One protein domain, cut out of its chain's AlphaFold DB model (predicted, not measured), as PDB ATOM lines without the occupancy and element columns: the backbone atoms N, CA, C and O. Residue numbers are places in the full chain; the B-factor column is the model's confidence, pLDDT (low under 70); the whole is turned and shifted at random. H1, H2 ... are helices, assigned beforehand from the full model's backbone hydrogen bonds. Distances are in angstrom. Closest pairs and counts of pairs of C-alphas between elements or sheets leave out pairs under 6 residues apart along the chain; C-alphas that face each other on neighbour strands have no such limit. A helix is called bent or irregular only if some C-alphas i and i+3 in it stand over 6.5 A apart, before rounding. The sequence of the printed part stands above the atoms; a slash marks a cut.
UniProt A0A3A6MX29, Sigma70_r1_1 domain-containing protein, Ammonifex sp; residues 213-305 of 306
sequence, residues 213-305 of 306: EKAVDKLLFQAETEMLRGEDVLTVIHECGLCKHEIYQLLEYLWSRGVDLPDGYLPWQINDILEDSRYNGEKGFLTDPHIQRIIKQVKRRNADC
ATOM      1  N   GLU A 213     202.319 211.763 324.541       90.31
ATOM      2  CA  GLU A 213     203.574 212.196 323.914       90.31
ATOM      3  C   GLU A 213     203.505 212.127 322.383       90.31
ATOM      4  O   GLU A 213     203.911 213.059 321.697       90.31
ATOM      5  N   LYS A 214     202.885 211.082 321.826       93.31
ATOM      6  CA  LYS A 214     202.732 210.937 320.375       93.31
ATOM      7  C   LYS A 214     201.785 211.982 319.785       93.31
ATOM      8  O   LYS A 214     201.957 212.375 318.631       93.31
ATOM      9  N   ALA A 215     200.784 212.422 320.552       94.62
ATOM     10  CA  ALA A 215     199.907 213.516 320.145       94.62
ATOM     11  C   ALA A 215     200.677 214.841 320.088       94.62
ATOM     12  O   ALA A 215     200.569 215.576 319.106       94.62
ATOM     13  N   VAL A 216     201.503 215.103 321.107       95.44
ATOM     14  CA  VAL A 216     202.400 216.265 321.149       95.44
ATOM     15  C   VAL A 216     203.347 216.255 319.951       95.44
ATOM     16  O   VAL A 216     203.391 217.237 319.216       95.44
ATOM     17  N   ASP A 217     204.049 215.145 319.716       96.12
ATOM     18  CA  ASP A 217     205.028 215.028 318.631       96.12
ATOM     19  C   ASP A 217     204.390 215.262 317.257       96.12
ATOM     20  O   ASP A 217     204.943 215.989 316.432       96.12
ATOM     21  N   LYS A 218     203.196 214.699 317.016       95.88
ATOM     22  CA  LYS A 218     202.450 214.916 315.767       95.88
ATOM     23  C   LYS A 218     202.092 216.383 315.559       95.88
ATOM     24  O   LYS A 218     202.308 216.903 314.467       95.88
ATOM     25  N   LEU A 219     201.548 217.041 316.585       95.69
ATOM     26  CA  LEU A 219     201.109 218.432 316.468       95.69
ATOM     27  C   LEU A 219     202.289 219.393 316.358       95.69
ATOM     28  O   LEU A 219     202.220 220.335 315.577       95.69
ATOM     29  N   LEU A 220     203.386 219.142 317.076       95.31
ATOM     30  CA  LEU A 220     204.615 219.922 316.930       95.31
ATOM     31  C   LEU A 220     205.208 219.771 315.528       95.31
ATOM     32  O   LEU A 220     205.529 220.775 314.900       95.31
ATOM     33  N   PHE A 221     205.290 218.542 315.010       95.38
ATOM     34  CA  PHE A 221     205.780 218.299 313.654       95.38
ATOM     35  C   PHE A 221     204.922 219.014 312.600       95.38
ATOM     36  O   PHE A 221     205.452 219.645 311.688       95.38
ATOM     37  N   GLN A 222     203.594 218.970 312.745       94.81
ATOM     38  CA  GLN A 222     202.686 219.698 311.857       94.81
ATOM     39  C   GLN A 222     202.890 221.212 311.955       94.81
ATOM     40  O   GLN A 222     203.040 221.854 310.917       94.81
ATOM     41  N   ALA A 223     202.987 221.753 313.172       93.81
ATOM     42  CA  ALA A 223     203.215 223.176 313.425       93.81
ATOM     43  C   ALA A 223     204.526 223.706 312.823       93.81
ATOM     44  O   ALA A 223     204.604 224.872 312.442       93.81
ATOM     45  N   GLU A 224     205.567 222.870 312.753       93.44
ATOM     46  CA  GLU A 224     206.836 223.232 312.113       93.44
ATOM     47  C   GLU A 224     206.708 223.338 310.588       93.44
ATOM     48  O   GLU A 224     207.397 224.145 309.962       93.44
ATOM     49  N   THR A 225     205.831 222.532 309.982       91.56
ATOM     50  CA  THR A 225     205.650 222.493 308.523       91.56
ATOM     51  C   THR A 225     204.612 223.484 308.005       91.56
ATOM     52  O   THR A 225     204.807 224.074 306.941       91.56
ATOM     53  N   GLU A 226     203.512 223.679 308.731       91.88
ATOM     54  CA  GLU A 226     202.418 224.569 308.354       91.88
ATOM     55  C   GLU A 226     201.655 225.089 309.581       91.88
ATOM     56  O   GLU A 226     201.821 224.618 310.703       91.88
ATOM     57  N   MET A 227     200.802 226.095 309.375       91.31
ATOM     58  CA  MET A 227     199.945 226.613 310.440       91.31
ATOM     59  C   MET A 227     198.911 225.547 310.831       91.31
ATOM     60  O   MET A 227     198.137 225.105 309.979       91.31
ATOM     61  N   LEU A 228     198.887 225.167 312.112       95.12
ATOM     62  CA  LEU A 228     197.957 224.176 312.659       95.12
ATOM     63  C   LEU A 228     196.506 224.597 312.423       95.12
ATOM     64  O   LEU A 228     196.068 225.659 312.875       95.12
ATOM     65  N   ARG A 229     195.739 223.746 311.741       93.81
ATOM     66  CA  ARG A 229     194.304 223.957 311.542       93.81
ATOM     67  C   ARG A 229     193.524 223.239 312.633       93.81
ATOM     68  O   ARG A 229     194.016 222.304 313.264       93.81
ATOM     69  N   GLY A 230     192.287 223.675 312.862       89.81
ATOM     70  CA  GLY A 230     191.428 223.049 313.871       89.81
ATOM     71  C   GLY A 230     191.199 221.565 313.580       89.81
ATOM     72  O   GLY A 230     191.158 220.750 314.497       89.81
ATOM     73  N   GLU A 231     191.124 221.199 312.299       90.88
ATOM     74  CA  GLU A 231     190.949 219.818 311.858       90.88
ATOM     75  C   GLU A 231     192.138 218.922 312.225       90.88
ATOM     76  O   GLU A 231     191.932 217.761 312.577       90.88
ATOM     77  N   ASP A 232     193.362 219.448 312.184       93.25
ATOM     78  CA  ASP A 232     194.576 218.693 312.502       93.25
ATOM     79  C   ASP A 232     194.613 218.350 313.997       93.25
ATOM     80  O   ASP A 232     194.810 217.193 314.378       93.25
ATOM     81  N   VAL A 233     194.299 219.338 314.842       93.12
ATOM     82  CA  VAL A 233     194.186 219.178 316.299       93.12
ATOM     83  C   VAL A 233     193.133 218.127 316.652       93.12
ATOM     84  O   VAL A 233     193.422 217.194 317.402       93.12
ATOM     85  N   LEU A 234     191.929 218.226 316.078       90.75
ATOM     86  CA  LEU A 234     190.857 217.255 316.323       90.75
ATOM     87  C   LEU A 234     191.212 215.852 315.829       90.75
ATOM     88  O   LEU A 234     190.900 214.873 316.507       90.75
ATOM     89  N   THR A 235     191.876 215.750 314.676       93.19
ATOM     90  CA  THR A 235     192.317 214.463 314.129       93.19
ATOM     91  C   THR A 235     193.287 213.791 315.091       93.19
ATOM     92  O   THR A 235     193.093 212.626 315.426       93.19
ATOM     93  N   VAL A 236     194.275 214.523 315.615       94.00
ATOM     94  CA  VAL A 236     195.237 213.970 316.577       94.00
ATOM     95  C   VAL A 236     194.570 213.591 317.901       94.00
ATOM     96  O   VAL A 236     194.863 212.518 318.428       94.00
ATOM     97  N   ILE A 237     193.661 214.425 318.417       92.00
ATOM     98  CA  ILE A 237     192.897 214.136 319.642       92.00
ATOM     99  C   ILE A 237     192.117 212.827 319.495       92.00
ATOM    100  O   ILE A 237     192.198 211.961 320.366       92.00
ATOM    101  N   HIS A 238     191.391 212.674 318.386       87.88
ATOM    102  CA  HIS A 238     190.584 211.489 318.119       87.88
ATOM    103  C   HIS A 238     191.458 210.254 317.870       87.88
ATOM    104  O   HIS A 238     191.196 209.192 318.427       87.88
ATOM    105  N   GLU A 239     192.515 210.377 317.061       91.69
ATOM    106  CA  GLU A 239     193.444 209.275 316.785       91.69
ATOM    107  C   GLU A 239     194.138 208.777 318.050       91.69
ATOM    108  O   GLU A 239     194.325 207.573 318.197       91.69
ATOM    109  N   CYS A 240     194.520 209.680 318.955       90.06
ATOM    110  CA  CYS A 240     195.206 209.318 320.194       90.06
ATOM    111  C   CYS A 240     194.241 208.980 321.339       90.06
ATOM    112  O   CYS A 240     194.701 208.592 322.405       90.06
ATOM    113  N   GLY A 241     192.926 209.106 321.131       88.25
ATOM    114  CA  GLY A 241     191.919 208.796 322.146       88.25
ATOM    115  C   GLY A 241     192.063 209.627 323.424       88.25
ATOM    116  O   GLY A 241     191.793 209.111 324.507       88.25
ATOM    117  N   LEU A 242     192.514 210.882 323.308       87.81
ATOM    118  CA  LEU A 242     192.808 211.719 324.472       87.81
ATOM    119  C   LEU A 242     191.531 212.034 325.249       87.81
ATOM    120  O   LEU A 242     190.526 212.479 324.686       87.81
ATOM    121  N   CYS A 243     191.575 211.859 326.566       85.44
ATOM    122  CA  CYS A 243     190.494 212.300 327.429       85.44
ATOM    123  C   CYS A 243     190.481 213.832 327.549       85.44
ATOM    124  O   CYS A 243     191.460 214.518 327.257       85.44
ATOM    125  N   LYS A 244     189.371 214.387 328.053       83.38
ATOM    126  CA  LYS A 244     189.203 215.838 328.240       83.38
ATOM    127  C   LYS A 244     190.410 216.463 328.946       83.38
ATOM    128  O   LYS A 244     190.952 217.444 328.454       83.38
ATOM    129  N   HIS A 245     190.868 215.876 330.050       80.94
ATOM    130  CA  HIS A 245     192.001 216.408 330.809       80.94
ATOM    131  C   HIS A 245     193.316 216.410 330.011       80.94
ATOM    132  O   HIS A 245     194.053 217.391 330.057       80.94
ATOM    133  N   GLU A 246     193.586 215.360 329.237       88.25
ATOM    134  CA  GLU A 246     194.776 215.279 328.379       88.25
ATOM    135  C   GLU A 246     194.725 216.300 327.239       88.25
ATOM    136  O   GLU A 246     195.741 216.913 326.930       88.25
ATOM    137  N   ILE A 247     193.543 216.552 326.662       91.19
ATOM    138  CA  ILE A 247     193.350 217.605 325.650       91.19
ATOM    139  C   ILE A 247     193.715 218.980 326.229       91.19
ATOM    140  O   ILE A 247     194.415 219.758 325.581       91.19
ATOM    141  N   TYR A 248     193.285 219.272 327.461       86.12
ATOM    142  CA  TYR A 248     193.644 220.511 328.160       86.12
ATOM    143  C   TYR A 248     195.157 220.645 328.343       86.12
ATOM    144  O   TYR A 248     195.727 221.672 327.971       86.12
ATOM    145  N   GLN A 249     195.803 219.606 328.876       87.25
ATOM    146  CA  GLN A 249     197.251 219.595 329.090       87.25
ATOM    147  C   GLN A 249     198.023 219.747 327.773       87.25
ATOM    148  O   GLN A 249     199.001 220.491 327.712       87.25
ATOM    149  N   LEU A 250     197.566 219.084 326.708       93.25
ATOM    150  CA  LEU A 250     198.150 219.168 325.373       93.25
ATOM    151  C   LEU A 250     198.085 220.593 324.816       93.25
ATOM    152  O   LEU A 250     199.099 221.128 324.368       93.25
ATOM    153  N   LEU A 251     196.911 221.227 324.860       92.81
ATOM    154  CA  LEU A 251     196.725 222.574 324.316       92.81
ATOM    155  C   LEU A 251     197.453 223.630 325.151       92.81
ATOM    156  O   LEU A 251     198.077 224.529 324.588       92.81
ATOM    157  N   GLU A 252     197.460 223.494 326.479       88.38
ATOM    158  CA  GLU A 252     198.274 224.337 327.359       88.38
ATOM    159  C   GLU A 252     199.773 224.185 327.054       88.38
ATOM    160  O   GLU A 252     200.489 225.186 326.950       88.38
ATOM    161  N   TYR A 253     200.244 222.953 326.847       93.00
ATOM    162  CA  TYR A 253     201.632 222.682 326.490       93.00
ATOM    163  C   TYR A 253     202.014 223.326 325.152       93.00
ATOM    164  O   TYR A 253     203.000 224.065 325.098       93.00
ATOM    165  N   LEU A 254     201.228 223.114 324.092       92.31
ATOM    166  CA  LEU A 254     201.473 223.706 322.770       92.31
ATOM    167  C   LEU A 254     201.494 225.237 322.841       92.31
ATOM    168  O   LEU A 254     202.430 225.875 322.354       92.31
ATOM    169  N   TRP A 255     200.534 225.826 323.553       87.12
ATOM    170  CA  TRP A 255     200.491 227.265 323.786       87.12
ATOM    171  C   TRP A 255     201.731 227.772 324.534       87.12
ATOM    172  O   TRP A 255     202.303 228.807 324.189       87.12
ATOM    173  N   SER A 256     202.193 227.036 325.550       86.06
ATOM    174  CA  SER A 256     203.401 227.385 326.311       86.06
ATOM    175  C   SER A 256     204.673 227.352 325.458       86.06
ATOM    176  O   SER A 256     205.613 228.105 325.724       86.06
ATOM    177  N   ARG A 257     204.683 226.522 324.408       89.75
ATOM    178  CA  ARG A 257     205.757 226.420 323.414       89.75
ATOM    179  C   ARG A 257     205.678 227.483 322.319       89.75
ATOM    180  O   ARG A 257     206.562 227.523 321.472       89.75
ATOM    181  N   GLY A 258     204.678 228.365 322.364       91.25
ATOM    182  CA  GLY A 258     204.484 229.411 321.362       91.25
ATOM    183  C   GLY A 258     203.923 228.886 320.044       91.25
ATOM    184  O   GLY A 258     204.069 229.553 319.026       91.25
ATOM    185  N   VAL A 259     203.302 227.704 320.057       93.31
ATOM    186  CA  VAL A 259     202.569 227.190 318.901       93.31
ATOM    187  C   VAL A 259     201.278 227.991 318.767       93.31
ATOM    188  O   VAL A 259     200.475 228.040 319.702       93.31
ATOM    189  N   ASP A 260     201.084 228.624 317.613       90.81
ATOM    190  CA  ASP A 260     199.845 229.331 317.304       90.81
ATOM    191  C   ASP A 260     198.721 228.307 317.100       90.81
ATOM    192  O   ASP A 260     198.687 227.571 316.112       90.81
ATOM    193  N   LEU A 261     197.809 228.238 318.072       92.12
ATOM    194  CA  LEU A 261     196.619 227.399 317.988       92.12
ATOM    195  C   LEU A 261     195.529 228.096 317.154       92.12
ATOM    196  O   LEU A 261     195.379 229.318 317.248       92.12
ATOM    197  N   PRO A 262     194.740 227.335 316.377       88.12
ATOM    198  CA  PRO A 262     193.616 227.877 315.622       88.12
ATOM    199  C   PRO A 262     192.589 228.549 316.546       88.12
ATOM    200  O   PRO A 262     192.370 228.121 317.685       88.12
ATOM    201  N   ASP A 263     191.945 229.608 316.048       78.06
ATOM    202  CA  ASP A 263     190.935 230.356 316.802       78.06
ATOM    203  C   ASP A 263     189.834 229.413 317.323       78.06
ATOM    204  O   ASP A 263     189.300 228.585 316.584       78.06
ATOM    205  N   GLY A 264     189.497 229.537 318.611       71.88
ATOM    206  CA  GLY A 264     188.522 228.675 319.293       71.88
ATOM    207  C   GLY A 264     189.129 227.546 320.133       71.88
ATOM    208  O   GLY A 264     188.424 226.979 320.957       71.88
ATOM    209  N   TYR A 265     190.429 227.259 320.010       71.25
ATOM    210  CA  TYR A 265     191.107 226.195 320.774       71.25
ATOM    211  C   TYR A 265     191.842 226.705 322.018       71.25
ATOM    212  O   TYR A 265     192.844 226.137 322.455       71.25
ATOM    213  N   LEU A 266     191.349 227.791 322.613       67.50
ATOM    214  CA  LEU A 266     191.868 228.236 323.899       67.50
ATOM    215  C   LEU A 266     191.430 227.241 324.978       67.50
ATOM    216  O   LEU A 266     190.290 226.780 324.915       67.50
ATOM    217  N   PRO A 267     192.273 226.939 325.986       61.44
ATOM    218  CA  PRO A 267     191.949 225.962 327.023       61.44
ATOM    219  C   PRO A 267     190.522 226.127 327.570       61.44
ATOM    220  O   PRO A 267     189.731 225.194 327.609       61.44
ATOM    221  N   TRP A 268     190.113 227.351 327.874       60.16
ATOM    222  CA  TRP A 268     188.787 227.628 328.426       60.16
ATOM    223  C   TRP A 268     187.604 227.452 327.450       60.16
ATOM    224  O   TRP A 268     186.479 227.348 327.919       60.16
ATOM    225  N   GLN A 269     187.820 227.390 326.132       64.06
ATOM    226  CA  GLN A 269     186.762 227.223 325.114       64.06
ATOM    227  C   GLN A 269     186.497 225.756 324.739       64.06
ATOM    228  O   GLN A 269     185.516 225.447 324.069       64.06
ATOM    229  N   ILE A 270     187.353 224.831 325.180       63.25
ATOM    230  CA  ILE A 270     187.253 223.401 324.841       63.25
ATOM    231  C   ILE A 270     185.974 222.770 325.411       63.25
ATOM    232  O   ILE A 270     185.449 221.827 324.821       63.25
ATOM    233  N   ASN A 271     185.466 223.278 326.540       60.53
ATOM    234  CA  ASN A 271     184.220 222.793 327.136       60.53
ATOM    235  C   ASN A 271     183.058 222.894 326.144       60.53
ATOM    236  O   ASN A 271     182.395 221.889 325.907       60.53
ATOM    237  N   ASP A 272     182.913 224.043 325.485       59.66
ATOM    238  CA  ASP A 272     181.837 224.296 324.525       59.66
ATOM    239  C   ASP A 272     181.964 223.383 323.290       59.66
ATOM    240  O   ASP A 272     180.988 222.792 322.836       59.66
ATOM    241  N   ILE A 273     183.192 223.181 322.791       61.78
ATOM    242  CA  ILE A 273     183.471 222.337 321.614       61.78
ATOM    243  C   ILE A 273     183.194 220.854 321.907       61.78
ATOM    244  O   ILE A 273     182.633 220.133 321.077       61.78
ATOM    245  N   LEU A 274     183.591 220.376 323.090       61.84
ATOM    246  CA  LEU A 274     183.371 218.987 323.489       61.84
ATOM    247  C   LEU A 274     181.907 218.722 323.858       61.84
ATOM    248  O   LEU A 274     181.430 217.610 323.627       61.84
ATOM    249  N   GLU A 275     181.183 219.700 324.394       57.72
ATOM    250  CA  GLU A 275     179.756 219.564 324.703       57.72
ATOM    251  C   GLU A 275     178.887 219.580 323.436       57.72
ATOM    252  O   GLU A 275     178.008 218.722 323.301       57.72
ATOM    253  N   ASP A 276     179.214 220.414 322.443       51.62
ATOM    254  CA  ASP A 276     178.555 220.402 321.127       51.62
ATOM    255  C   ASP A 276     178.785 219.087 320.359       51.62
ATOM    256  O   ASP A 276     177.925 218.637 319.590       51.62
ATOM    257  N   SER A 277     179.918 218.415 320.594       50.16
ATOM    258  CA  SER A 277     180.178 217.088 320.020       50.16
ATOM    259  C   SER A 277     179.312 215.981 320.644       50.16
ATOM    260  O   SER A 277     178.983 215.013 319.961       50.16
ATOM    261  N   ARG A 278     178.891 216.132 321.911       46.81
ATOM    262  CA  ARG A 278     178.065 215.143 322.631       46.81
ATOM    263  C   ARG A 278     176.566 215.332 322.415       46.81
ATOM    264  O   ARG A 278     175.839 214.344 322.384       46.81
ATOM    265  N   TYR A 279     176.094 216.569 322.245       41.16
ATOM    266  CA  TYR A 279     174.670 216.848 321.996       41.16
ATOM    267  C   TYR A 279     174.208 216.474 320.581       41.16
ATOM    268  O   TYR A 279     173.023 216.228 320.352       41.16
ATOM    269  N   ASN A 280     175.141 216.338 319.639       40.53
ATOM    270  CA  ASN A 280     174.890 215.788 318.313       40.53
ATOM    271  C   ASN A 280     175.059 214.261 318.317       40.53
ATOM    272  O   ASN A 280     175.969 213.738 317.672       40.53
ATOM    273  N   GLY A 281     174.193 213.553 319.053       36.91
ATOM    274  CA  GLY A 281     174.243 212.095 319.202       36.91
ATOM    275  C   GLY A 281     174.499 211.371 317.877       36.91
ATOM    276  O   GLY A 281     173.704 211.527 316.958       36.91
ATOM    277  N   GLU A 282     175.633 210.653 317.810       45.09
ATOM    278  CA  GLU A 282     176.168 209.652 316.848       45.09
ATOM    279  C   GLU A 282     175.959 209.806 315.330       45.09
ATOM    280  O   GLU A 282     176.602 209.128 314.530       45.09
ATOM    281  N   LYS A 283     175.122 210.726 314.876       42.22
ATOM    282  CA  LYS A 283     174.773 210.939 313.477       42.22
ATOM    283  C   LYS A 283     174.879 212.397 313.077       42.22
ATOM    284  O   LYS A 283     174.358 212.707 312.028       42.22
ATOM    285  N   GLY A 284     175.500 213.283 313.857       37.97
ATOM    286  CA  GLY A 284     175.662 214.693 313.473       37.97
ATOM    287  C   GLY A 284     177.043 215.003 312.901       37.97
ATOM    288  O   GLY A 284     177.163 215.501 311.784       37.97
ATOM    289  N   PHE A 285     178.102 214.631 313.623       41.03
ATOM    290  CA  PHE A 285     179.479 214.997 313.262       41.03
ATOM    291  C   PHE A 285     179.983 214.282 311.997       41.03
ATOM    292  O   PHE A 285     180.636 214.881 311.147       41.03
ATOM    293  N   LEU A 286     179.613 213.007 311.825       39.94
ATOM    294  CA  LEU A 286     179.911 212.226 310.619       39.94
ATOM    295  C   LEU A 286     178.907 212.449 309.481       39.94
ATOM    296  O   LEU A 286     179.156 211.947 308.393       39.94
ATOM    297  N   THR A 287     177.793 213.160 309.674       38.50
ATOM    298  CA  THR A 287     176.886 213.532 308.565       38.50
ATOM    299  C   THR A 287     177.019 214.977 308.139       38.50
ATOM    300  O   THR A 287     176.422 215.344 307.126       38.50
ATOM    301  N   ASP A 288     177.766 215.795 308.887       46.97
ATOM    302  CA  ASP A 288     178.077 217.151 308.469       46.97
ATOM    303  C   ASP A 288     178.652 217.081 307.036       46.97
ATOM    304  O   ASP A 288     179.687 216.437 306.805       46.97
ATOM    305  N   PRO A 289     177.966 217.668 306.034       50.72
ATOM    306  CA  PRO A 289     178.357 217.528 304.634       50.72
ATOM    307  C   PRO A 289     179.753 218.085 304.351       50.72
ATOM    308  O   PRO A 289     180.372 217.710 303.352       50.72
ATOM    309  N   HIS A 290     180.236 218.988 305.207       42.31
ATOM    310  CA  HIS A 290     181.558 219.585 305.160       42.31
ATOM    311  C   HIS A 290     182.610 218.615 305.707       42.31
ATOM    312  O   HIS A 290     183.588 218.341 305.008       42.31
ATOM    313  N   ILE A 291     182.370 217.999 306.868       41.50
ATOM    314  CA  ILE A 291     183.264 216.990 307.465       41.50
ATOM    315  C   ILE A 291     183.324 215.725 306.593       41.50
ATOM    316  O   ILE A 291     184.408 215.220 306.297       41.50
ATOM    317  N   GLN A 292     182.193 215.268 306.046       50.09
ATOM    318  CA  GLN A 292     182.147 214.186 305.049       50.09
ATOM    319  C   GLN A 292     182.929 214.527 303.773       50.09
ATOM    320  O   GLN A 292     183.590 213.658 303.198       50.09
ATOM    321  N   ARG A 293     182.891 215.789 303.317       53.25
ATOM    322  CA  ARG A 293     183.704 216.249 302.179       53.25
ATOM    323  C   ARG A 293     185.189 216.181 302.491       53.25
ATOM    324  O   ARG A 293     185.944 215.730 301.632       53.25
ATOM    325  N   ILE A 294     185.583 216.594 303.691       44.00
ATOM    326  CA  ILE A 294     186.974 216.597 304.149       44.00
ATOM    327  C   ILE A 294     187.484 215.156 304.263       44.00
ATOM    328  O   ILE A 294     188.460 214.803 303.605       44.00
ATOM    329  N   ILE A 295     186.751 214.273 304.950       44.47
ATOM    330  CA  ILE A 295     187.084 212.842 305.062       44.47
ATOM    331  C   ILE A 295     187.182 212.183 303.673       44.47
ATOM    332  O   ILE A 295     188.092 211.394 303.409       44.47
ATOM    333  N   LYS A 296     186.283 212.525 302.740       54.94
ATOM    334  CA  LYS A 296     186.296 211.998 301.364       54.94
ATOM    335  C   LYS A 296     187.452 212.549 300.520       54.94
ATOM    336  O   LYS A 296     187.958 211.827 299.663       54.94
ATOM    337  N   GLN A 297     187.875 213.795 300.733       50.12
ATOM    338  CA  GLN A 297     189.034 214.386 300.054       50.12
ATOM    339  C   GLN A 297     190.355 213.807 300.570       50.12
ATOM    340  O   GLN A 297     191.227 213.496 299.762       50.12
ATOM    341  N   VAL A 298     190.468 213.580 301.880       40.78
ATOM    342  CA  VAL A 298     191.640 212.938 302.497       40.78
ATOM    343  C   VAL A 298     191.775 211.484 302.029       40.78
ATOM    344  O   VAL A 298     192.847 211.076 301.593       40.78
ATOM    345  N   LYS A 299     190.671 210.721 301.982       52.50
ATOM    346  CA  LYS A 299     190.675 209.345 301.446       52.50
ATOM    347  C   LYS A 299     191.060 209.259 299.965       52.50
ATOM    348  O   LYS A 299     191.670 208.275 299.570       52.50
ATOM    349  N   ARG A 300     190.720 210.264 299.147       54.22
ATOM    350  CA  ARG A 300     191.128 210.322 297.730       54.22
ATOM    351  C   ARG A 300     192.620 210.608 297.578       54.22
ATOM    352  O   ARG A 300     193.287 209.893 296.850       54.22
ATOM    353  N   ARG A 301     193.154 211.576 298.331       40.38
ATOM    354  CA  ARG A 301     194.591 211.901 298.295       40.38
ATOM    355  C   ARG A 301     195.478 210.734 298.732       40.38
ATOM    356  O   ARG A 301     196.524 210.534 298.139       40.38
ATOM    357  N   ASN A 302     195.036 209.931 299.699       34.75
ATOM    358  CA  ASN A 302     195.791 208.755 300.145       34.75
ATOM    359  C   ASN A 302     195.684 207.551 299.191       34.75
ATOM    360  O   ASN A 302     196.519 206.656 299.258       34.75
ATOM    361  N   ALA A 303     194.675 207.512 298.314       51.97
ATOM    362  CA  ALA A 303     194.543 206.472 297.291       51.97
ATOM    363  C   ALA A 303     195.401 206.755 296.046       51.97
ATOM    364  O   ALA A 303     195.782 205.816 295.364       51.97
ATOM    365  N   ASP A 304     195.736 208.024 295.790       44.41
ATOM    366  CA  ASP A 304     196.586 208.450 294.668       44.41
ATOM    367  C   ASP A 304     198.097 208.410 295.007       44.41
ATOM    368  O   ASP A 304     198.935 208.764 294.179       44.41
ATOM    369  N   CYS A 305     198.458 208.009 296.234       39.53
ATOM    370  CA  CYS A 305     199.843 207.901 296.717       39.53
ATOM    371  C   CYS A 305     200.311 206.454 296.977       39.53
ATOM    372  O   CYS A 305     201.393 206.271 297.534       39.53
TER     373      CYS A 305
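Overview. This is residues 213 to 305 of the 306 residues of the protein "Sigma70_r1_1 domain-containing protein" of Ammonifex sp (UniProt A0A3A6MX29). Look first for a small cluster of three helices, H1, H2 and H3, from which H4 reaches out as an arm, starting beside H3. Beyond H4 the chain folds back, and H5 lies across a gap from the cluster as the far limb of a loose C; residues 296 to 305 stick out. The printed part has 93 residues with five named helices, H1 to H5 in chain order, and no named strand: the class is all helix. It is compact, with a radius of gyration of the C-alphas of 14.0 A, and spans 36 by 34 by 22 A.

Along the chain. Find C-alpha 289 at (178.357, 217.528, 304.634); from there H5, the longest helix, runs 20.9 A to C-alpha 303 at (194.543, 206.472, 297.291). H4, residues 267 to 279, measures 20.2 A. H3, residues 244 to 256, measures 18.4 A, and H2, residues 230 to 240, 15.6 A. H1 begins at C-alpha 213, (203.574, 212.196, 323.914), and ends 18.6 A away at 225.

Arrangement. H5 is apart from the other four helices. H4 is only just irregular, with C-alphas 268 and 271 6.8 A apart. Its residues 267 to 270 touch residues 248 to 252 of H3, closest at the C-alphas of Tyr 248 and Pro 267, 5.8 A; this hairpin has a shallow tilt of 34.8 degrees, only just short of steep, opposite ways. Residues 215 to 220 of H1 touch residues 250 to 254 of H3, closest at C-alphas 216 and 250, 6.7 A, at a steep tilt of 40 degrees. H1, with residues 214 to 219, touches H2 in a hairpin, closest at C-alphas 215 and 236, 5.9 A, at a shallow tilt of 27 degrees. H2 and H3 are close but not clearly touching, 7.0 A between C-alphas 237 and 247. In H1, H2, H3 and H5 every O i to N i+4 pair is within hydrogen-bond range; in H4, 7 of 9 are.

Size, cuts and confidence. The farthest C-alphas, Trp 268 and Asp 304, are 39.6 A apart. The printed part has no cut and no long link. Residues 266 to 305 have pLDDT under 70.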